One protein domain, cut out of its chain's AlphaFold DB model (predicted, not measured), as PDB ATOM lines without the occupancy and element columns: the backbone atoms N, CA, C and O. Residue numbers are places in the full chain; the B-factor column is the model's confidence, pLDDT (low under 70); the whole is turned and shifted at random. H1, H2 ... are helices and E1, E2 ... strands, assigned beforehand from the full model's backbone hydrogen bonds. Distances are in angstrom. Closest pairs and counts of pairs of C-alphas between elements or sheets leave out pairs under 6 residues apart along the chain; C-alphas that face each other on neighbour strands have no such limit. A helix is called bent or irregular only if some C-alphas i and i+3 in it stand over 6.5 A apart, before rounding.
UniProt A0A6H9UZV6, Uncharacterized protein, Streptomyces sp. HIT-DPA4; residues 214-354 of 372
ATOM      1  N   LEU A 214     -17.014  -4.586  -7.230       96.88
ATOM      2  CA  LEU A 214     -16.088  -5.091  -8.250       96.88
ATOM      3  C   LEU A 214     -15.874  -4.064  -9.378       96.88
ATOM      4  O   LEU A 214     -14.794  -3.972  -9.950       96.88
ATOM      5  N   GLU A 215     -16.882  -3.232  -9.644       94.75
ATOM      6  CA  GLU A 215     -16.854  -2.147 -10.628       94.75
ATOM      7  C   GLU A 215     -15.870  -1.018 -10.280       94.75
ATOM      8  O   GLU A 215     -15.579  -0.191 -11.139       94.75
ATOM      9  N   ARG A 216     -15.360  -0.968  -9.041       95.06
ATOM     10  CA  ARG A 216     -14.379   0.024  -8.562       95.06
ATOM     11  C   ARG A 216     -12.956  -0.534  -8.461       95.06
ATOM     12  O   ARG A 216     -12.131  -0.003  -7.721       95.06
ATOM     13  N   ARG A 217     -12.667  -1.627  -9.170       93.69
ATOM     14  CA  ARG A 217     -11.312  -2.181  -9.259       93.69
ATOM     15  C   ARG A 217     -10.347  -1.265 -10.013       93.69
ATOM     16  O   ARG A 217     -10.766  -0.510 -10.888       93.69
ATOM     17  N   GLY A 218      -9.057  -1.401  -9.718       91.31
ATOM     18  CA  GLY A 218      -8.011  -0.539 -10.259       91.31
ATOM     19  C   GLY A 218      -7.978   0.838  -9.594       91.31
ATOM     20  O   GLY A 218      -8.337   0.988  -8.426       91.31
ATOM     21  N   ASP A 219      -7.513   1.840 -10.342       92.50
ATOM     22  CA  ASP A 219      -7.277   3.178  -9.802       92.50
ATOM     23  C   ASP A 219      -8.583   3.870  -9.370       92.50
ATOM     24  O   ASP A 219      -9.541   3.937 -10.149       92.50
ATOM     25  N   PRO A 220      -8.635   4.440  -8.151       94.06
ATOM     26  CA  PRO A 220      -9.825   5.113  -7.662       94.06
ATOM     27  C   PRO A 220     -10.096   6.403  -8.437       94.06
ATOM     28  O   PRO A 220      -9.199   7.217  -8.681       94.06
ATOM     29  N   ASP A 221     -11.368   6.648  -8.759       94.00
ATOM     30  CA  ASP A 221     -11.765   7.944  -9.291       94.00
ATOM     31  C   ASP A 221     -11.624   9.058  -8.234       94.00
ATOM     32  O   ASP A 221     -11.654   8.841  -7.016       94.00
ATOM     33  N   LYS A 222     -11.476  10.294  -8.721       96.31
ATOM     34  CA  LYS A 222     -11.248  11.470  -7.876       96.31
ATOM     35  C   LYS A 222     -12.390  11.723  -6.885       96.31
ATOM     36  O   LYS A 222     -12.124  12.119  -5.754       96.31
ATOM     37  N   LEU A 223     -13.642  11.510  -7.294       96.44
ATOM     38  CA  LEU A 223     -14.809  11.784  -6.454       96.44
ATOM     39  C   LEU A 223     -14.861  10.820  -5.265       96.44
ATOM     40  O   LEU A 223     -15.088  11.251  -4.133       96.44
ATOM     41  N   TRP A 224     -14.634   9.531  -5.510       97.12
ATOM     42  CA  TRP A 224     -14.557   8.503  -4.476       97.12
ATOM     43  C   TRP A 224     -13.400   8.763  -3.507       97.12
ATOM     44  O   TRP A 224     -13.619   8.768  -2.294       97.12
ATOM     45  N   ALA A 225     -12.202   9.062  -4.020       97.69
ATOM     46  CA  ALA A 225     -11.037   9.371  -3.192       97.69
ATOM     47  C   ALA A 225     -11.254  10.610  -2.299       97.69
ATOM     48  O   ALA A 225     -11.023  10.549  -1.089       97.69
ATOM     49  N   GLU A 226     -11.749  11.717  -2.864       98.00
ATOM     50  CA  GLU A 226     -12.021  12.954  -2.117       98.00
ATOM     51  C   GLU A 226     -13.123  12.757  -1.071       98.00
ATOM     52  O   GLU A 226     -12.980  13.197   0.075       98.00
ATOM     53  N   ARG A 227     -14.213  12.061  -1.426       97.81
ATOM     54  CA  ARG A 227     -15.307  11.792  -0.485       97.81
ATOM     55  C   ARG A 227     -14.860  10.881   0.656       97.81
ATOM     56  O   ARG A 227     -15.235  11.133   1.801       97.81
ATOM     57  N   TRP A 228     -14.048   9.862   0.370       97.94
ATOM     58  CA  TRP A 228     -13.463   9.003   1.400       97.94
ATOM     59  C   TRP A 228     -12.581   9.794   2.362       97.94
ATOM     60  O   TRP A 228     -12.748   9.681   3.574       97.94
ATOM     61  N   GLN A 229     -11.675  10.625   1.836       97.81
ATOM     62  CA  GLN A 229     -10.800  11.461   2.657       97.81
ATOM     63  C   GLN A 229     -11.608  12.406   3.555       97.81
ATOM     64  O   GLN A 229     -11.298  12.536   4.739       97.81
ATOM     65  N   ALA A 230     -12.653  13.034   3.012       98.06
ATOM     66  CA  ALA A 230     -13.531  13.909   3.778       98.06
ATOM     67  C   ALA A 230     -14.266  13.145   4.891       98.06
ATOM     68  O   ALA A 230     -14.251  13.589   6.033       98.06
ATOM     69  N   MET A 231     -14.829  11.967   4.594       97.88
ATOM     70  CA  MET A 231     -15.478  11.101   5.588       97.88
ATOM     71  C   MET A 231     -14.496  10.628   6.671       97.88
ATOM     72  O   MET A 231     -14.840  10.621   7.847       97.88
ATOM     73  N   ALA A 232     -13.272  10.246   6.303       95.81
ATOM     74  CA  ALA A 232     -12.256   9.796   7.253       95.81
ATOM     75  C   ALA A 232     -11.786  10.909   8.210       95.81
ATOM     76  O   ALA A 232     -11.268  10.605   9.281       95.81
ATOM     77  N   ALA A 233     -11.969  12.179   7.836       96.69
ATOM     78  CA  ALA A 233     -11.671  13.338   8.675       96.69
ATOM     79  C   ALA A 233     -12.829  13.734   9.616       96.69
ATOM     80  O   ALA A 233     -12.649  14.607  10.471       96.69
ATOM     81  N   GLU A 234     -14.007  13.126   9.470       96.81
ATOM     82  CA  GLU A 234     -15.160  13.397  10.328       96.81
ATOM     83  C   GLU A 234     -14.976  12.808  11.730       96.81
ATOM     84  O   GLU A 234     -14.358  11.765  11.925       96.81
ATOM     85  N   GLN A 235     -15.563  13.479  12.722       92.00
ATOM     86  CA  GLN A 235     -15.545  13.040  14.126       92.00
ATOM     87  C   GLN A 235     -16.886  12.469  14.590       92.00
ATOM     88  O   GLN A 235     -17.004  11.987  15.714       92.00
ATOM     89  N   ARG A 236     -17.931  12.614  13.769       94.81
ATOM     90  CA  ARG A 236     -19.286  12.172  14.087       94.81
ATOM     91  C   ARG A 236     -19.895  11.515  12.869       94.81
ATOM     92  O   ARG A 236     -19.921  12.107  11.793       94.81
ATOM     93  N   PHE A 237     -20.433  10.325  13.086       97.75
ATOM     94  CA  PHE A 237     -21.085   9.541  12.052       97.75
ATOM     95  C   PHE A 237     -22.556   9.343  12.396       97.75
ATOM     96  O   PHE A 237     -22.936   9.318  13.565       97.75
ATOM     97  N   GLY A 238     -23.389   9.231  11.367       97.00
ATOM     98  CA  GLY A 238     -24.828   9.036  11.520       97.00
ATOM     99  C   GLY A 238     -25.406   8.227  10.370       97.00
ATOM    100  O   GLY A 238     -24.831   8.152   9.280       97.00
ATOM    101  N   GLY A 239     -26.550   7.603  10.615       95.50
ATOM    102  CA  GLY A 239     -27.281   6.810   9.645       95.50
ATOM    103  C   GLY A 239     -28.149   7.684   8.752       95.50
ATOM    104  O   GLY A 239     -29.126   8.299   9.177       95.50
ATOM    105  N   TRP A 240     -27.866   7.674   7.457       94.44
ATOM    106  CA  TRP A 240     -28.712   8.328   6.473       94.44
ATOM    107  C   TRP A 240     -29.708   7.348   5.868       94.44
ATOM    108  O   TRP A 240     -29.375   6.503   5.035       94.44
ATOM    109  N   ARG A 241     -30.975   7.478   6.274       92.69
ATOM    110  CA  ARG A 241     -32.069   6.670   5.730       92.69
ATOM    111  C   ARG A 241     -32.171   6.826   4.210       92.69
ATOM    112  O   ARG A 241     -32.534   7.888   3.705       92.69
ATOM    113  N   THR A 242     -31.981   5.713   3.511       88.56
ATOM    114  CA  THR A 242     -31.844   5.666   2.059       88.56
ATOM    115  C   THR A 242     -32.677   4.504   1.484       88.56
ATOM    116  O   THR A 242     -32.236   3.355   1.518       88.56
ATOM    117  N   PRO A 243     -33.913   4.727   0.981       77.88
ATOM    118  CA  PRO A 243     -34.654   5.990   0.889       77.88
ATOM    119  C   PRO A 243     -35.307   6.529   2.136       77.88
ATOM    120  O   PRO A 243     -35.937   5.801   2.907       77.88
ATOM    121  N   ALA A 244     -35.251   7.863   2.231       77.62
ATOM    122  CA  ALA A 244     -36.105   8.663   3.087       77.62
ATOM    123  C   ALA A 244     -37.581   8.353   2.795       77.62
ATOM    124  O   ALA A 244     -37.979   8.067   1.661       77.62
ATOM    125  N   ARG A 245     -38.410   8.371   3.843       74.75
ATOM    126  CA  ARG A 245     -39.823   7.986   3.738       74.75
ATOM    127  C   ARG A 245     -40.544   8.875   2.723       74.75
ATOM    128  O   ARG A 245     -40.581  10.087   2.882       74.75
ATOM    129  N   GLY A 246     -41.133   8.251   1.702       68.25
ATOM    130  CA  GLY A 246     -41.938   8.941   0.690       68.25
ATOM    131  C   GLY A 246     -41.153   9.847  -0.266       68.25
ATOM    132  O   GLY A 246     -41.778  10.502  -1.093       68.25
ATOM    133  N   ALA A 247     -39.819   9.885  -0.181       70.38
ATOM    134  CA  ALA A 247     -38.989  10.716  -1.043       70.38
ATOM    135  C   ALA A 247     -38.511   9.946  -2.281       70.38
ATOM    136  O   ALA A 247     -38.198   8.755  -2.214       70.38
ATOM    137  N   VAL A 248     -38.413  10.654  -3.407       70.06
ATOM    138  CA  VAL A 248     -37.695  10.179  -4.592       70.06
ATOM    139  C   VAL A 248     -36.238  10.588  -4.437       70.06
ATOM    140  O   VAL A 248     -35.932  11.766  -4.257       70.06
ATOM    141  N   HIS A 249     -35.335   9.617  -4.496       71.75
ATOM    142  CA  HIS A 249     -33.913   9.903  -4.504       71.75
ATOM    143  C   HIS A 249     -33.483  10.568  -5.793       71.75
ATOM    144  O   HIS A 249     -33.888  10.169  -6.884       71.75
ATOM    145  N   THR A 250     -32.596  11.540  -5.647       83.31
ATOM    146  CA  THR A 250     -31.919  12.162  -6.772       83.31
ATOM    147  C   THR A 250     -30.425  12.037  -6.570       83.31
ATOM    148  O   THR A 250     -29.941  12.073  -5.440       83.31
ATOM    149  N   ASP A 251     -29.698  11.939  -7.670       90.31
ATOM    150  CA  ASP A 251     -28.242  12.062  -7.710       90.31
ATOM    151  C   ASP A 251     -27.733  13.242  -6.853       90.31
ATOM    152  O   ASP A 251     -26.881  13.074  -5.981       90.31
ATOM    153  N   ARG A 252     -28.395  14.404  -6.957       90.94
ATOM    154  CA  ARG A 252     -28.121  15.588  -6.130       90.94
ATOM    155  C   ARG A 252     -28.105  15.299  -4.623       90.94
ATOM    156  O   ARG A 252     -27.206  15.767  -3.935       90.94
ATOM    157  N   SER A 253     -29.070  14.529  -4.116       91.44
ATOM    158  CA  SER A 253     -29.150  14.227  -2.679       91.44
ATOM    159  C   SER A 253     -27.959  13.414  -2.164       91.44
ATOM    160  O   SER A 253     -27.540  13.624  -1.034       91.44
ATOM    161  N   TYR A 254     -27.380  12.535  -2.989       94.25
ATOM    162  CA  TYR A 254     -26.193  11.762  -2.612       94.25
ATOM    163  C   TYR A 254     -24.918  12.583  -2.706       94.25
ATOM    164  O   TYR A 254     -24.043  12.428  -1.854       94.25
ATOM    165  N   ARG A 255     -24.831  13.467  -3.704       94.31
ATOM    166  CA  ARG A 255     -23.712  14.398  -3.858       94.31
ATOM    167  C   ARG A 255     -23.605  15.369  -2.683       94.31
ATOM    168  O   ARG A 255     -22.514  15.596  -2.176       94.31
ATOM    169  N   GLU A 256     -24.735  15.941  -2.270       93.38
ATOM    170  CA  GLU A 256     -24.812  16.979  -1.230       93.38
ATOM    171  C   GLU A 256     -24.884  16.404   0.200       93.38
ATOM    172  O   GLU A 256     -24.845  17.165   1.167       93.38
ATOM    173  N   ALA A 257     -24.984  15.079   0.364       94.62
ATOM    174  CA  ALA A 257     -25.004  14.446   1.680       94.62
ATOM    175  C   ALA A 257     -23.703  14.731   2.448       94.62
ATOM    176  O   ALA A 257     -22.605  14.523   1.915       94.62
ATOM    177  N   ALA A 258     -23.839  15.142   3.715       96.19
ATOM    178  CA  ALA A 258     -22.712  15.372   4.616       96.19
ATOM    179  C   ALA A 258     -21.790  14.142   4.685       96.19
ATOM    180  O   ALA A 258     -22.254  13.007   4.578       96.19
ATOM    181  N   PHE A 259     -20.485  14.357   4.852       97.19
ATOM    182  CA  PHE A 259     -19.501  13.282   4.711       97.19
ATOM    183  C   PHE A 259     -19.580  12.236   5.829       97.19
ATOM    184  O   PHE A 259     -19.344  11.062   5.564       97.19
ATOM    185  N   GLY A 260     -19.998  12.629   7.039       96.12
ATOM    186  CA  GLY A 260     -20.232  11.710   8.162       96.12
ATOM    187  C   GLY A 260     -21.557  10.936   8.089       96.12
ATOM    188  O   GLY A 260     -21.815  10.067   8.922       96.12
ATOM    189  N   LEU A 261     -22.423  11.233   7.114       97.00
ATOM    190  CA  LEU A 261     -23.694  10.533   6.936       97.00
ATOM    191  C   LEU A 261     -23.519   9.296   6.049       97.00
ATOM    192  O   LEU A 261     -23.316   9.402   4.840       97.00
ATOM    193  N   ILE A 262     -23.659   8.119   6.658       98.06
ATOM    194  CA  ILE A 262     -23.499   6.819   6.002       98.06
ATOM    195  C   ILE A 262     -24.862   6.333   5.491       98.06
ATOM    196  O   ILE A 262     -25.794   6.204   6.292       98.06
ATOM    197  N   PRO A 263     -25.020   6.026   4.189       97.50
ATOM    198  CA  PRO A 263     -26.243   5.440   3.657       97.50
ATOM    199  C   PRO A 263     -26.633   4.147   4.382       97.50
ATOM    200  O   PRO A 263     -25.867   3.186   4.442       97.50
ATOM    201  N   VAL A 264     -27.864   4.109   4.888       97.31
ATOM    202  CA  VAL A 264     -28.495   2.923   5.474       97.31
ATOM    203  C   VAL A 264     -29.730   2.577   4.649       97.31
ATOM    204  O   VAL A 264     -30.557   3.451   4.385       97.31
ATOM    205  N   MET A 265     -29.895   1.316   4.255       95.06
ATOM    206  CA  MET A 265     -31.014   0.868   3.421       95.06
ATOM    207  C   MET A 265     -31.752  -0.298   4.079       95.06
ATOM    208  O   MET A 265     -31.203  -1.363   4.336       95.06
ATOM    209  N   CYS A 266     -33.054  -0.151   4.304       93.19
ATOM    210  CA  CYS A 266     -33.895  -1.220   4.860       93.19
ATOM    211  C   CYS A 266     -34.311  -2.293   3.837       93.19
ATOM    212  O   CYS A 266     -35.243  -3.064   4.087       93.19
ATOM    213  N   ARG A 267     -33.677  -2.293   2.663       92.44
ATOM    214  CA  ARG A 267     -34.014  -3.127   1.511       92.44
ATOM    215  C   ARG A 267     -32.748  -3.757   0.923       92.44
ATOM    216  O   ARG A 267     -31.678  -3.180   1.109       92.44
ATOM    217  N   PRO A 268     -32.883  -4.869   0.183       95.31
ATOM    218  CA  PRO A 268     -31.755  -5.506  -0.490       95.31
ATOM    219  C   PRO A 268     -31.123  -4.563  -1.532       95.31
ATOM    220  O   PRO A 268     -31.849  -3.902  -2.279       95.31
ATOM    221  N   ALA A 269     -29.793  -4.484  -1.577       95.69
ATOM    222  CA  ALA A 269     -29.029  -3.573  -2.434       95.69
ATOM    223  C   ALA A 269     -28.900  -4.064  -3.884       95.69
ATOM    224  O   ALA A 269     -28.699  -3.256  -4.780       95.69
ATOM    225  N   GLY A 270     -29.070  -5.358  -4.147       93.31
ATOM    226  CA  GLY A 270     -29.054  -5.938  -5.492       93.31
ATOM    227  C   GLY A 270     -30.419  -5.920  -6.187       93.31
ATOM    228  O   GLY A 270     -30.537  -6.290  -7.356       93.31
ATOM    229  N   ARG A 271     -31.486  -5.493  -5.494       90.50
ATOM    230  CA  ARG A 271     -32.872  -5.532  -5.999       90.50
ATOM    231  C   ARG A 271     -33.555  -4.181  -5.913       90.50
ATOM    232  O   ARG A 271     -33.363  -3.433  -4.963       90.50
ATOM    233  N   GLU A 272     -34.424  -3.876  -6.870       88.94
ATOM    234  CA  GLU A 272     -35.234  -2.658  -6.790       88.94
ATOM    235  C   GLU A 272     -36.169  -2.676  -5.562       88.94
ATOM    236  O   GLU A 272     -36.742  -3.721  -5.236       88.94
ATOM    237  N   PRO A 273     -36.374  -1.529  -4.881       86.56
ATOM    238  CA  PRO A 273     -35.794  -0.212  -5.168       86.56
ATOM    239  C   PRO A 273     -34.414   0.046  -4.521       86.56
ATOM    240  O   PRO A 273     -33.867   1.135  -4.675       86.56
ATOM    241  N   GLY A 274     -33.858  -0.906  -3.761       91.25
ATOM    242  CA  GLY A 274     -32.554  -0.747  -3.103       91.25
ATOM    243  C   GLY A 274     -31.382  -0.667  -4.087       91.25
ATOM    244  O   GLY A 274     -30.463   0.110  -3.860       91.25
ATOM    245  N   ARG A 275     -31.467  -1.348  -5.236       92.50
ATOM    246  CA  ARG A 275     -30.478  -1.262  -6.325       92.50
ATOM    247  C   ARG A 275     -30.287   0.152  -6.847       92.50
ATOM    248  O   ARG A 275     -29.152   0.601  -6.963       92.50
ATOM    249  N   GLY A 276     -31.371   0.888  -7.093       92.00
ATOM    250  CA  GLY A 276     -31.277   2.298  -7.464       92.00
ATOM    251  C   GLY A 276     -30.567   3.141  -6.400       92.00
ATOM    252  O   GLY A 276     -29.747   3.990  -6.739       92.00
ATOM    253  N   ALA A 277     -30.839   2.879  -5.120       92.88
ATOM    254  CA  ALA A 277     -30.207   3.588  -4.012       92.88
ATOM    255  C   ALA A 277     -28.711   3.261  -3.856       92.88
ATOM    256  O   ALA A 277     -27.913   4.168  -3.618       92.88
ATOM    257  N   MET A 278     -28.328   1.992  -4.007       96.50
ATOM    258  CA  MET A 278     -26.928   1.565  -3.970       96.50
ATOM    259  C   MET A 278     -26.146   2.121  -5.157       96.50
ATOM    260  O   MET A 278     -25.070   2.678  -4.970       96.50
ATOM    261  N   ARG A 279     -26.722   2.071  -6.363       95.88
ATOM    262  CA  ARG A 279     -26.119   2.668  -7.557       95.88
ATOM    263  C   ARG A 279     -25.837   4.158  -7.366       95.88
ATOM    264  O   ARG A 279     -24.716   4.585  -7.597       95.88
ATOM    265  N   LEU A 280     -26.812   4.932  -6.880       95.62
ATOM    266  CA  LEU A 280     -26.616   6.364  -6.619       95.62
ATOM    267  C   LEU A 280     -25.553   6.631  -5.543       95.62
ATOM    268  O   LEU A 280     -24.810   7.604  -5.664       95.62
ATOM    269  N   ALA A 281     -25.462   5.781  -4.513       96.81
ATOM    270  CA  ALA A 281     -24.403   5.867  -3.508       96.81
ATOM    271  C   ALA A 281     -23.022   5.653  -4.142       96.81
ATOM    272  O   ALA A 281     -22.115   6.463  -3.933       96.81
ATOM    273  N   LEU A 282     -22.883   4.604  -4.958       97.44
ATOM    274  CA  LEU A 282     -21.635   4.275  -5.637       97.44
ATOM    275  C   LEU A 282     -21.225   5.365  -6.646       97.44
ATOM    276  O   LEU A 282     -20.097   5.849  -6.590       97.44
ATOM    277  N   GLU A 283     -22.151   5.817  -7.496       96.62
ATOM    278  CA  GLU A 283     -21.936   6.884  -8.492       96.62
ATOM    279  C   GLU A 283     -21.538   8.229  -7.850       96.62
ATOM    280  O   GLU A 283     -20.894   9.053  -8.492       96.62
ATOM    281  N   ASN A 284     -21.888   8.456  -6.579       97.38
ATOM    282  CA  ASN A 284     -21.554   9.674  -5.832       97.38
ATOM    283  C   ASN A 284     -20.402   9.481  -4.825       97.38
ATOM    284  O   ASN A 284     -20.272  10.253  -3.874       97.38
ATOM    285  N   GLY A 285     -19.573   8.450  -5.018       97.19
ATOM    286  CA  GLY A 285     -18.321   8.254  -4.280       97.19
ATOM    287  C   GLY A 285     -18.479   7.761  -2.840       97.19
ATOM    288  O   GLY A 285     -17.521   7.809  -2.071       97.19
ATOM    289  N   HIS A 286     -19.667   7.305  -2.421       97.88
ATOM    290  CA  HIS A 286     -19.833   6.735  -1.079       97.88
ATOM    291  C   HIS A 286     -19.080   5.399  -1.007       97.88
ATOM    292  O   HIS A 286     -19.327   4.499  -1.812       97.88
ATOM    293  N   GLY A 287     -18.133   5.290  -0.074       97.38
ATOM    294  CA  GLY A 287     -17.336   4.076   0.161       97.38
ATOM    295  C   GLY A 287     -17.840   3.218   1.323       97.38
ATOM    296  O   GLY A 287     -17.381   2.097   1.496       97.38
ATOM    297  N   VAL A 288     -18.787   3.718   2.121       98.56
ATOM    298  CA  VAL A 288     -19.369   2.987   3.252       98.56
ATOM    299  C   VAL A 288     -20.884   3.031   3.148       98.56
ATOM    300  O   VAL A 288     -21.458   4.101   2.972       98.56
ATOM    301  N   ALA A 289     -21.533   1.875   3.255       98.50
ATOM    302  CA  ALA A 289     -22.988   1.773   3.285       98.50
ATOM    303  C   ALA A 289     -23.436   0.518   4.034       98.50
ATOM    304  O   ALA A 289     -22.747  -0.502   4.051       98.50
ATOM    305  N   LEU A 290     -24.626   0.586   4.618       98.38
ATOM    306  CA  LEU A 290     -25.254  -0.493   5.368       98.38
ATOM    307  C   LEU A 290     -26.604  -0.838   4.740       98.38
ATOM    308  O   LEU A 290     -27.388   0.055   4.423       98.38
ATOM    309  N   TRP A 291     -26.928  -2.120   4.589       97.56
ATOM    310  CA  TRP A 291     -28.265  -2.514   4.136       97.56
ATOM    311  C   TRP A 291     -28.715  -3.859   4.677       97.56
ATOM    312  O   TRP A 291     -27.913  -4.687   5.096       97.56
ATOM    313  N   HIS A 292     -30.025  -4.070   4.649       95.25
ATOM    314  CA  HIS A 292     -30.659  -5.297   5.105       95.25
ATOM    315  C   HIS A 292     -30.892  -6.253   3.922       95.25
ATOM    316  O   HIS A 292     -31.804  -6.034   3.118       95.25
ATOM    317  N   ILE A 293     -30.124  -7.348   3.841       95.00
ATOM    318  CA  ILE A 293     -30.139  -8.281   2.690       95.00
ATOM    319  C   ILE A 293     -31.470  -9.029   2.526       95.00
ATOM    320  O   ILE A 293     -31.894  -9.317   1.412       95.00
ATOM    321  N   ASP A 294     -32.175  -9.276   3.633       90.62
ATOM    322  CA  ASP A 294     -33.512  -9.896   3.646       90.62
ATOM    323  C   ASP A 294     -34.627  -8.846   3.811       90.62
ATOM    324  O   ASP A 294     -35.679  -9.104   4.397       90.62
ATOM    325  N   GLY A 295     -34.349  -7.606   3.396       87.19
ATOM    326  CA  GLY A 295     -35.236  -6.471   3.619       87.19
ATOM    327  C   GLY A 295     -36.538  -6.584   2.828       87.19
ATOM    328  O   GLY A 295     -36.705  -7.413   1.931       87.19
ATOM    329  N   HIS A 296     -37.490  -5.710   3.142       86.38
ATOM    330  CA  HIS A 296     -38.769  -5.706   2.441       86.38
ATOM    331  C   HIS A 296     -38.615  -5.205   0.992       86.38
ATOM    332  O   HIS A 296     -37.861  -4.278   0.709       86.38
ATOM    333  N   THR A 297     -39.379  -5.772   0.058       80.50
ATOM    334  CA  THR A 297     -39.381  -5.352  -1.360       80.50
ATOM    335  C   THR A 297     -40.505  -4.366  -1.692       80.50
ATOM    336  O   THR A 297     -40.557  -3.807  -2.786       80.50
ATOM    337  N   SER A 298     -41.419  -4.115  -0.749       79.81
ATOM    338  CA  SER A 298     -42.513  -3.159  -0.918       79.81
ATOM    339  C   SER A 298     -42.018  -1.710  -0.967       79.81
ATOM    340  O   SER A 298     -41.037  -1.323  -0.323       79.81
ATOM    341  N   ARG A 299     -42.766  -0.856  -1.676       74.62
ATOM    342  CA  ARG A 299     -42.518   0.596  -1.677       74.62
ATOM    343  C   ARG A 299     -42.737   1.217  -0.294       74.62
ATOM    344  O   ARG A 299     -41.936   2.046   0.120       74.62
ATOM    345  N   ALA A 300     -43.754   0.779   0.449       82.12
ATOM    346  CA  ALA A 300     -44.000   1.226   1.822       82.12
ATOM    347  C   ALA A 300     -43.086   0.502   2.827       82.12
ATOM    348  O   ALA A 300     -42.931  -0.718   2.731       82.12
ATOM    349  N   CYS A 301     -42.501   1.247   3.773       86.62
ATOM    350  CA  CYS A 301     -41.695   0.698   4.868       86.62
ATOM    351  C   CYS A 301     -42.589   0.197   6.015       86.62
ATOM    352  O   CYS A 301     -43.429   0.970   6.480       86.62
ATOM    353  N   PRO A 302     -42.401  -1.041   6.505       86.00
ATOM    354  CA  PRO A 302     -42.974  -1.478   7.777       86.00
ATOM    355  C   PRO A 302     -42.331  -0.754   8.975       86.00
ATOM    356  O   PRO A 302     -41.241  -0.193   8.863       86.00
ATOM    357  N   GLU A 303     -42.977  -0.818  10.143       84.00
ATOM    358  CA  GLU A 303     -42.467  -0.235  11.402       84.00
ATOM    359  C   GLU A 303     -41.116  -0.822  11.828       84.00
ATOM    360  O   GLU A 303     -40.278  -0.113  12.376       84.00
ATOM    361  N   THR A 304     -40.846  -2.088  11.493       85.38
ATOM    362  CA  THR A 304     -39.554  -2.741  11.760       85.38
ATOM    363  C   THR A 304     -38.375  -2.024  11.102       85.38
ATOM    364  O   THR A 304     -37.246  -2.130  11.578       85.38
ATOM    365  N   CYS A 305     -38.614  -1.249  10.037       89.44
ATOM    366  CA  CYS A 305     -37.582  -0.394   9.470       89.44
ATOM    367  C   CYS A 305     -37.162   0.707  10.444       89.44
ATOM    368  O   CYS A 305     -35.987   1.035  10.483       89.44
ATOM    369  N   ASP A 306     -38.069   1.287  11.232       89.69
ATOM    370  CA  ASP A 306     -37.699   2.359  12.166       89.69
ATOM    371  C   ASP A 306     -36.753   1.850  13.246       89.69
ATOM    372  O   ASP A 306     -35.767   2.518  13.544       89.69
ATOM    373  N   THR A 307     -36.984   0.631  13.739       89.19
ATOM    374  CA  THR A 307     -36.049  -0.060  14.632       89.19
ATOM    375  C   THR A 307     -34.685  -0.248  13.973       89.19
ATOM    376  O   THR A 307     -33.672   0.063  14.593       89.19
ATOM    377  N   LEU A 308     -34.649  -0.693  12.711       91.25
ATOM    378  CA  LEU A 308     -33.402  -0.847  11.957       91.25
ATOM    379  C   LEU A 308     -32.613   0.466  11.892       91.25
ATOM    380  O   LEU A 308     -31.427   0.488  12.192       91.25
ATOM    381  N   TYR A 309     -33.274   1.558  11.503       93.44
ATOM    382  CA  TYR A 309     -32.617   2.855  11.357       93.44
ATOM    383  C   TYR A 309     -32.180   3.435  12.699       93.44
ATOM    384  O   TYR A 309     -31.086   3.972  12.774       93.44
ATOM    385  N   ALA A 310     -32.983   3.293  13.758       93.00
ATOM    386  CA  ALA A 310     -32.596   3.731  15.096       93.00
ATOM    387  C   ALA A 310     -31.370   2.962  15.613       93.00
ATOM    388  O   ALA A 310     -30.468   3.557  16.192       93.00
ATOM    389  N   LYS A 311     -31.305   1.649  15.360       93.56
ATOM    390  CA  LYS A 311     -30.159   0.823  15.750       93.56
ATOM    391  C   LYS A 311     -28.914   1.074  14.902       93.56
ATOM    392  O   LYS A 311     -27.809   1.068  15.436       93.56
ATOM    393  N   ALA A 312     -29.080   1.348  13.610       95.25
ATOM    394  CA  ALA A 312     -27.980   1.798  12.767       95.25
ATOM    395  C   ALA A 312     -27.458   3.176  13.211       95.25
ATOM    396  O   ALA A 312     -26.250   3.359  13.270       95.25
ATOM    397  N   GLU A 313     -28.340   4.111  13.573       95.81
ATOM    398  CA  GLU A 313     -27.957   5.417  14.127       95.81
ATOM    399  C   GLU A 313     -27.142   5.263  15.417       95.81
ATOM    400  O   GLU A 313     -26.086   5.870  15.548       95.81
ATOM    401  N   GLU A 314     -27.587   4.403  16.339       94.12
ATOM    402  CA  GLU A 314     -26.870   4.090  17.584       94.12
ATOM    403  C   GLU A 314     -25.473   3.506  17.310       94.12
ATOM    404  O   GLU A 314     -24.484   3.966  17.880       94.12
ATOM    405  N   LEU A 315     -25.377   2.531  16.396       95.31
ATOM    406  CA  LEU A 315     -24.104   1.925  15.993       95.31
ATOM    407  C   LEU A 315     -23.146   2.957  15.385       95.31
ATOM    408  O   LEU A 315     -21.965   2.975  15.729       95.31
ATOM    409  N   LEU A 316     -23.640   3.782  14.461       97.25
ATOM    410  CA  LEU A 316     -22.825   4.748  13.727       97.25
ATOM    411  C   LEU A 316     -22.418   5.932  14.611       97.25
ATOM    412  O   LEU A 316     -21.263   6.343  14.575       97.25
ATOM    413  N   GLY A 317     -23.316   6.422  15.465       95.75
ATOM    414  CA  GLY A 317     -23.037   7.514  16.399       95.75
ATOM    415  C   GLY A 317     -21.977   7.183  17.454       95.75
ATOM    416  O   GLY A 317     -21.388   8.095  18.030       95.75
ATOM    417  N   ALA A 318     -21.710   5.894  17.690       93.12
ATOM    418  CA  ALA A 318     -20.673   5.419  18.602       93.12
ATOM    419  C   ALA A 318     -19.282   5.266  17.950       93.12
ATOM    420  O   ALA A 318     -18.330   4.909  18.643       93.12
ATOM    421  N   LEU A 319     -19.150   5.481  16.636       94.88
ATOM    422  CA  LEU A 319     -17.876   5.332  15.929       94.88
ATOM    423  C   LEU A 319     -16.914   6.479  16.258       94.88
ATOM    424  O   LEU A 319     -17.251   7.646  16.067       94.88
ATOM    425  N   GLY A 320     -15.686   6.139  16.660       92.00
ATOM    426  CA  GLY A 320     -14.565   7.088  16.677       92.00
ATOM    427  C   GLY A 320     -13.925   7.275  15.296       92.00
ATOM    428  O   GLY A 320     -13.326   8.310  15.019       92.00
ATOM    429  N   SER A 321     -14.072   6.281  14.415       94.94
ATOM    430  CA  SER A 321     -13.612   6.302  13.024       94.94
ATOM    431  C   SER A 321     -14.429   5.319  12.170       94.94
ATOM    432  O   SER A 321     -14.961   4.342  12.709       94.94
ATOM    433  N   PRO A 322     -14.503   5.492  10.835       95.94
ATOM    434  CA  PRO A 322     -15.195   4.532   9.972       95.94
ATOM    435  C   PRO A 322     -14.540   3.141  10.007       95.94
ATOM    436  O   PRO A 322     -15.232   2.137   9.842       95.94
ATOM    437  N   ALA A 323     -13.234   3.061  10.289       96.75
ATOM    438  CA  ALA A 323     -12.489   1.806  10.384       96.75
ATOM    439  C   ALA A 323     -12.968   0.903  11.534       96.75
ATOM    440  O   ALA A 323     -12.768  -0.306  11.490       96.75
ATOM    441  N   GLU A 324     -13.644   1.436  12.553       97.00
ATOM    442  CA  GLU A 324     -14.218   0.627  13.636       97.00
ATOM    443  C   GLU A 324     -15.459  -0.174  13.206       97.00
ATOM    444  O   GLU A 324     -15.792  -1.191  13.822       97.00
ATOM    445  N   LEU A 325     -16.163   0.272  12.158       97.44
ATOM    446  CA  LEU A 325     -17.484  -0.245  11.799       97.44
ATOM    447  C   LEU A 325     -17.496  -1.754  11.485       97.44
ATOM    448  O   LEU A 325     -18.367  -2.449  12.023       97.44
ATOM    449  N   PRO A 326     -16.554  -2.314  10.693       97.69
ATOM    450  CA  PRO A 326     -16.513  -3.755  10.453       97.69
ATOM    451  C   PRO A 326     -16.397  -4.590  11.735       97.69
ATOM    452  O   PRO A 326     -16.987  -5.670  11.821       97.69
ATOM    453  N   ASP A 327     -15.657  -4.107  12.738       96.56
ATOM    454  CA  ASP A 327     -15.429  -4.838  13.988       96.56
ATOM    455  C   ASP A 327     -16.586  -4.690  14.971       96.56
ATOM    456  O   ASP A 327     -17.007  -5.674  15.579       96.56
ATOM    457  N   ARG A 328     -17.189  -3.499  15.059       95.56
ATOM    458  CA  ARG A 328     -18.422  -3.308  15.834       95.56
ATOM    459  C   ARG A 328     -19.560  -4.173  15.288       95.56
ATOM    460  O   ARG A 328     -20.259  -4.824  16.061       95.56
ATOM    461  N   LEU A 329     -19.703  -4.268  13.963       95.00
ATOM    462  CA  LEU A 329     -20.692  -5.157  13.350       95.00
ATOM    463  C   LEU A 329     -20.374  -6.641  13.611       95.00
ATOM    464  O   LEU A 329     -21.287  -7.425  13.880       95.00
ATOM    465  N   ARG A 330     -19.089  -7.032  13.587       93.75
ATOM    466  CA  ARG A 330     -18.642  -8.374  14.000       93.75
ATOM    467  C   ARG A 330     -19.018  -8.666  15.453       93.75
ATOM    468  O   ARG A 330     -19.549  -9.740  15.713       93.75
ATOM    469  N   HIS A 331     -18.800  -7.736  16.385       91.50
ATOM    470  CA  HIS A 331     -19.168  -7.917  17.793       91.50
ATOM    471  C   HIS A 331     -20.663  -8.160  17.982       91.50
ATOM    472  O   HIS A 331     -21.021  -9.113  18.669       91.50
ATOM    473  N   ILE A 332     -21.523  -7.387  17.310       90.44
ATOM    474  CA  ILE A 332     -22.974  -7.603  17.388       90.44
ATOM    475  C   ILE A 332     -23.334  -8.998  16.855       90.44
ATOM    476  O   ILE A 332     -24.103  -9.728  17.474       90.44
ATOM    477  N   ARG A 333     -22.747  -9.420  15.727       90.44
ATOM    478  CA  ARG A 333     -22.972 -10.766  15.167       90.44
ATOM    479  C   ARG A 333     -22.449 -11.875  16.080       90.44
ATOM    480  O   ARG A 333     -23.092 -12.917  16.201       90.44
ATOM    481  N   GLN A 334     -21.318 -11.648  16.739       86.50
ATOM    482  CA  GLN A 334     -20.787 -12.541  17.759       86.50
ATOM    483  C   GLN A 334     -21.763 -12.656  18.938       86.50
ATOM    484  O   GLN A 334     -22.071 -13.770  19.349       86.50
ATOM    485  N   ASP A 335     -22.337 -11.546  19.411       83.81
ATOM    486  CA  ASP A 335     -23.332 -11.556  20.490       83.81
ATOM    487  C   ASP A 335     -24.614 -12.291  20.102       83.81
ATOM    488  O   ASP A 335     -25.177 -13.014  20.924       83.81
ATOM    489  N   ILE A 336     -25.058 -12.175  18.848       82.19
ATOM    490  CA  ILE A 336     -26.180 -12.966  18.317       82.19
ATOM    491  C   ILE A 336     -25.836 -14.458  18.341       82.19
ATOM    492  O   ILE A 336     -26.636 -15.269  18.811       82.19
ATOM    493  N   SER A 337     -24.641 -14.826  17.868       78.00
ATOM    494  CA  SER A 337     -24.185 -16.220  17.837       78.00
ATOM    495  C   SER A 337     -24.045 -16.819  19.241       78.00
ATOM    496  O   SER A 337     -24.392 -17.977  19.458       78.00
ATOM    497  N   GLU A 338     -23.564 -16.030  20.200       74.75
ATOM    498  CA  GLU A 338     -23.408 -16.405  21.611       74.75
ATOM    499  C   GLU A 338     -24.716 -16.234  22.411       74.75
ATOM    500  O   GLU A 338     -24.780 -16.574  23.596       74.75
ATOM    501  N   GLN A 339     -25.773 -15.732  21.762       70.81
ATOM    502  CA  GLN A 339     -27.088 -15.451  22.334       70.81
ATOM    503  C   GLN A 339     -27.017 -14.536  23.574       70.81
ATOM    504  O   GLN A 339     -27.674 -14.805  24.585       70.81
ATOM    505  N   ARG A 340     -26.176 -13.495  23.510       62.62
ATOM    506  CA  ARG A 340     -25.889 -12.539  24.594       62.62
ATOM    507  C   ARG A 340     -26.758 -11.273  24.560       62.62
ATOM    508  O   ARG A 340     -26.928 -10.678  25.613       62.62
ATOM    509  N   ALA A 341     -27.346 -10.895  23.420       62.81
ATOM    510  CA  ALA A 341     -28.131  -9.658  23.289       62.81
ATOM    511  C   ALA A 341     -29.259  -9.743  22.239       62.81
ATOM    512  O   ALA A 341     -29.225 -10.593  21.342       62.81
ATOM    513  N   ASP A 342     -30.216  -8.805  22.300       64.00
ATOM    514  CA  ASP A 342     -31.195  -8.530  21.231       64.00
ATOM    515  C   ASP A 342     -30.525  -7.785  20.056       64.00
ATOM    516  O   ASP A 342     -30.803  -6.630  19.734       64.00
ATOM    517  N   GLY A 343     -29.550  -8.453  19.438       66.06
ATOM    518  CA  GLY A 343     -28.820  -7.974  18.263       66.06
ATOM    519  C   GLY A 343     -29.469  -8.386  16.943       66.06
ATOM    520  O   GLY A 343     -28.890  -8.143  15.889       66.06
ATOM    521  N   ALA A 344     -30.648  -9.022  16.968       77.75
ATOM    522  CA  ALA A 344     -31.245  -9.698  15.811       77.75
ATOM    523  C   ALA A 344     -31.397  -8.796  14.569       77.75
ATOM    524  O   ALA A 344     -31.388  -9.290  13.445       77.75
ATOM    525  N   TRP A 345     -31.482  -7.477  14.765       84.50
ATOM    526  CA  TRP A 345     -31.518  -6.479  13.696       84.50
ATOM    527  C   TRP A 345     -30.265  -6.475  12.802       84.50
ATOM    528  O   TRP A 345     -30.374  -6.152  11.622       84.50
ATOM    529  N   ALA A 346     -29.091  -6.824  13.344       85.56
ATOM    530  CA  ALA A 346     -27.807  -6.781  12.642       85.56
ATOM    531  C   ALA A 346     -27.460  -8.095  11.924       85.56
ATOM    532  O   ALA A 346     -26.569  -8.119  11.075       85.56
ATOM    533  N   GLU A 347     -28.157  -9.192  12.236       85.75
ATOM    534  CA  GLU A 347     -27.966 -10.489  11.573       85.75
ATOM    535  C   GLU A 347     -28.111 -10.398  10.036       85.75
ATOM    536  O   GLU A 347     -27.226 -10.891   9.331       85.75
ATOM    537  N   PRO A 348     -29.130  -9.715   9.481       90.81
ATOM    538  CA  PRO A 348     -29.278  -9.530   8.039       90.81
ATOM    539  C   PRO A 348     -28.572  -8.275   7.504       90.81
ATOM    540  O   PRO A 348     -28.774  -7.917   6.343       90.81
ATOM    541  N   MET A 349     -27.783  -7.569   8.314       95.00
ATOM    542  CA  MET A 349     -27.079  -6.377   7.845       95.00
ATOM    543  C   MET A 349     -25.831  -6.768   7.070       95.00
ATOM    544  O   MET A 349     -25.007  -7.524   7.578       95.00
ATOM    545  N   ALA A 350     -25.671  -6.228   5.869       97.44
ATOM    546  CA  ALA A 350     -24.435  -6.248   5.102       97.44
ATOM    547  C   ALA A 350     -23.770  -4.864   5.131       97.44
ATOM    548  O   ALA A 350     -24.411  -3.855   5.442       97.44
ATOM    549  N   LEU A 351     -22.465  -4.853   4.860       98.50
ATOM    550  CA  LEU A 351     -21.602  -3.683   4.951       98.50
ATOM    551  C   LEU A 351     -20.763  -3.578   3.681       98.50
ATOM    552  O   LEU A 351     -19.979  -4.478   3.388       98.50
ATOM    553  N   LEU A 352     -20.915  -2.463   2.975       98.69
ATOM    554  CA  LEU A 352     -19.966  -1.987   1.977       98.69
ATOM    555  C   LEU A 352     -18.891  -1.232   2.752       98.69
ATOM    556  O   LEU A 352     -19.218  -0.316   3.507       98.69
ATOM    557  N   TYR A 353     -17.638  -1.627   2.578       98.56
ATOM    558  CA  TYR A 353     -16.487  -0.885   3.079       98.56
ATOM    559  C   TYR A 353     -15.425  -0.912   1.987       98.56
ATOM    560  O   TYR A 353     -14.718  -1.901   1.808       98.56
ATOM    561  N   ASP A 354     -15.389   0.162   1.217       97.25
ATOM    562  CA  ASP A 354     -14.665   0.260  -0.036       97.25
ATOM    563  C   ASP A 354     -13.682   1.431   0.045       97.25
ATOM    564  O   ASP A 354     -13.993   2.564  -0.336       97.25
TER     565      ASP A 354
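This is residues 214 to 354 of the 372 residues of an uncharacterized protein of Streptomyces sp. HIT-DPA4 (UniProt A0A6H9UZV6). A strongly twisted sheet of four short strands, E1 to E4, forms the middle layer, with H4 and H5 over one face and H3 over the other. H1 and H2 are off the sheet, their centres the farthest of the elements from the mean of the C-alphas, at 16.0 and 15.2 A. The printed part has 141 residues, with five named helices and four named strands in the order H1 E1 H2 E2 H3 E3 H4 H5 E4; the class is mixed, helices and strands. The sheet is mixed, in the order E1 E2 E3 E4. The whole is compact, with a radius of gyration of the C-alphas of 14.7 A and spans of 43 by 33 by 26 A.

H1, residues 222 to 232, is 15.3 A long and begins at C-alpha 222 (-11.248, 11.470, -7.876). E1 is residues 238 to 241, H2 is residues 251 to 255, and E2 is residues 261 to 265. H3, residues 274 to 283, and E3, residues 288 to 292, are each 14.1 A long. H4, residues 304 to 317, is 20.0 A long and begins at C-alpha 304 (-39.554, -2.741, 11.760). H5, residues 322 to 337, is 23.9 A long and only just irregular: C-alphas 323 and 326 are 6.9 A apart. E4, residues 349 to 353, ends at C-alpha 353 (-16.487, -0.885, 3.079).

E1 and E2 are parallel, with N 240 and O 262 at 2.8 A, within hydrogen-bond range. E2 and E3 are parallel, with N 265 and O 290 at 2.8 A. E3 and E4 are antiparallel, with N 350 and O 291 at 2.8 A. E1, H2, E2 and E2, H3, E3 are strand-helix-strand units, two parallel neighbour strands with a helix between, each with a right-handed crossover. There are three layers, helices on both faces of the sheet: H4 and H5 on the same face, H3 on the opposite face. H3 has a height over the sheet of 10.2 A, H4 8.3 A and H5 10.4 A; each runs along the strands. The closest C-alphas of E1 and H4, Gly 239 and Glu 313, are 4.7 A apart. H4 and H5 are close but not clearly touching, at a steep tilt of 51 degrees, opposite ways; their closest C-alphas, Leu 316 and Leu 325, are 7.6 A apart. H2 and H3 only just touch, with 3 pairs of C-alphas within 8 A; the closest, Asp 251 and Leu 280, are 6.0 A apart. H1 is only just not on the sheet, with 4 pairs of C-alphas within 10 A. Every O i to N i+4 pair is within hydrogen-bond range in H1, H2, H3 and H4, and 10 of 12 in H5.

The two C-alphas farthest apart, Lys 222 and Gln 339, are 43.5 A apart. The printed part has no cut. The links E3 to H4 and H5 to E4 are long, 11 residues each. The mean pLDDT of the printed part is 91.0; residue 246 and residues 340 to 343 are under 70.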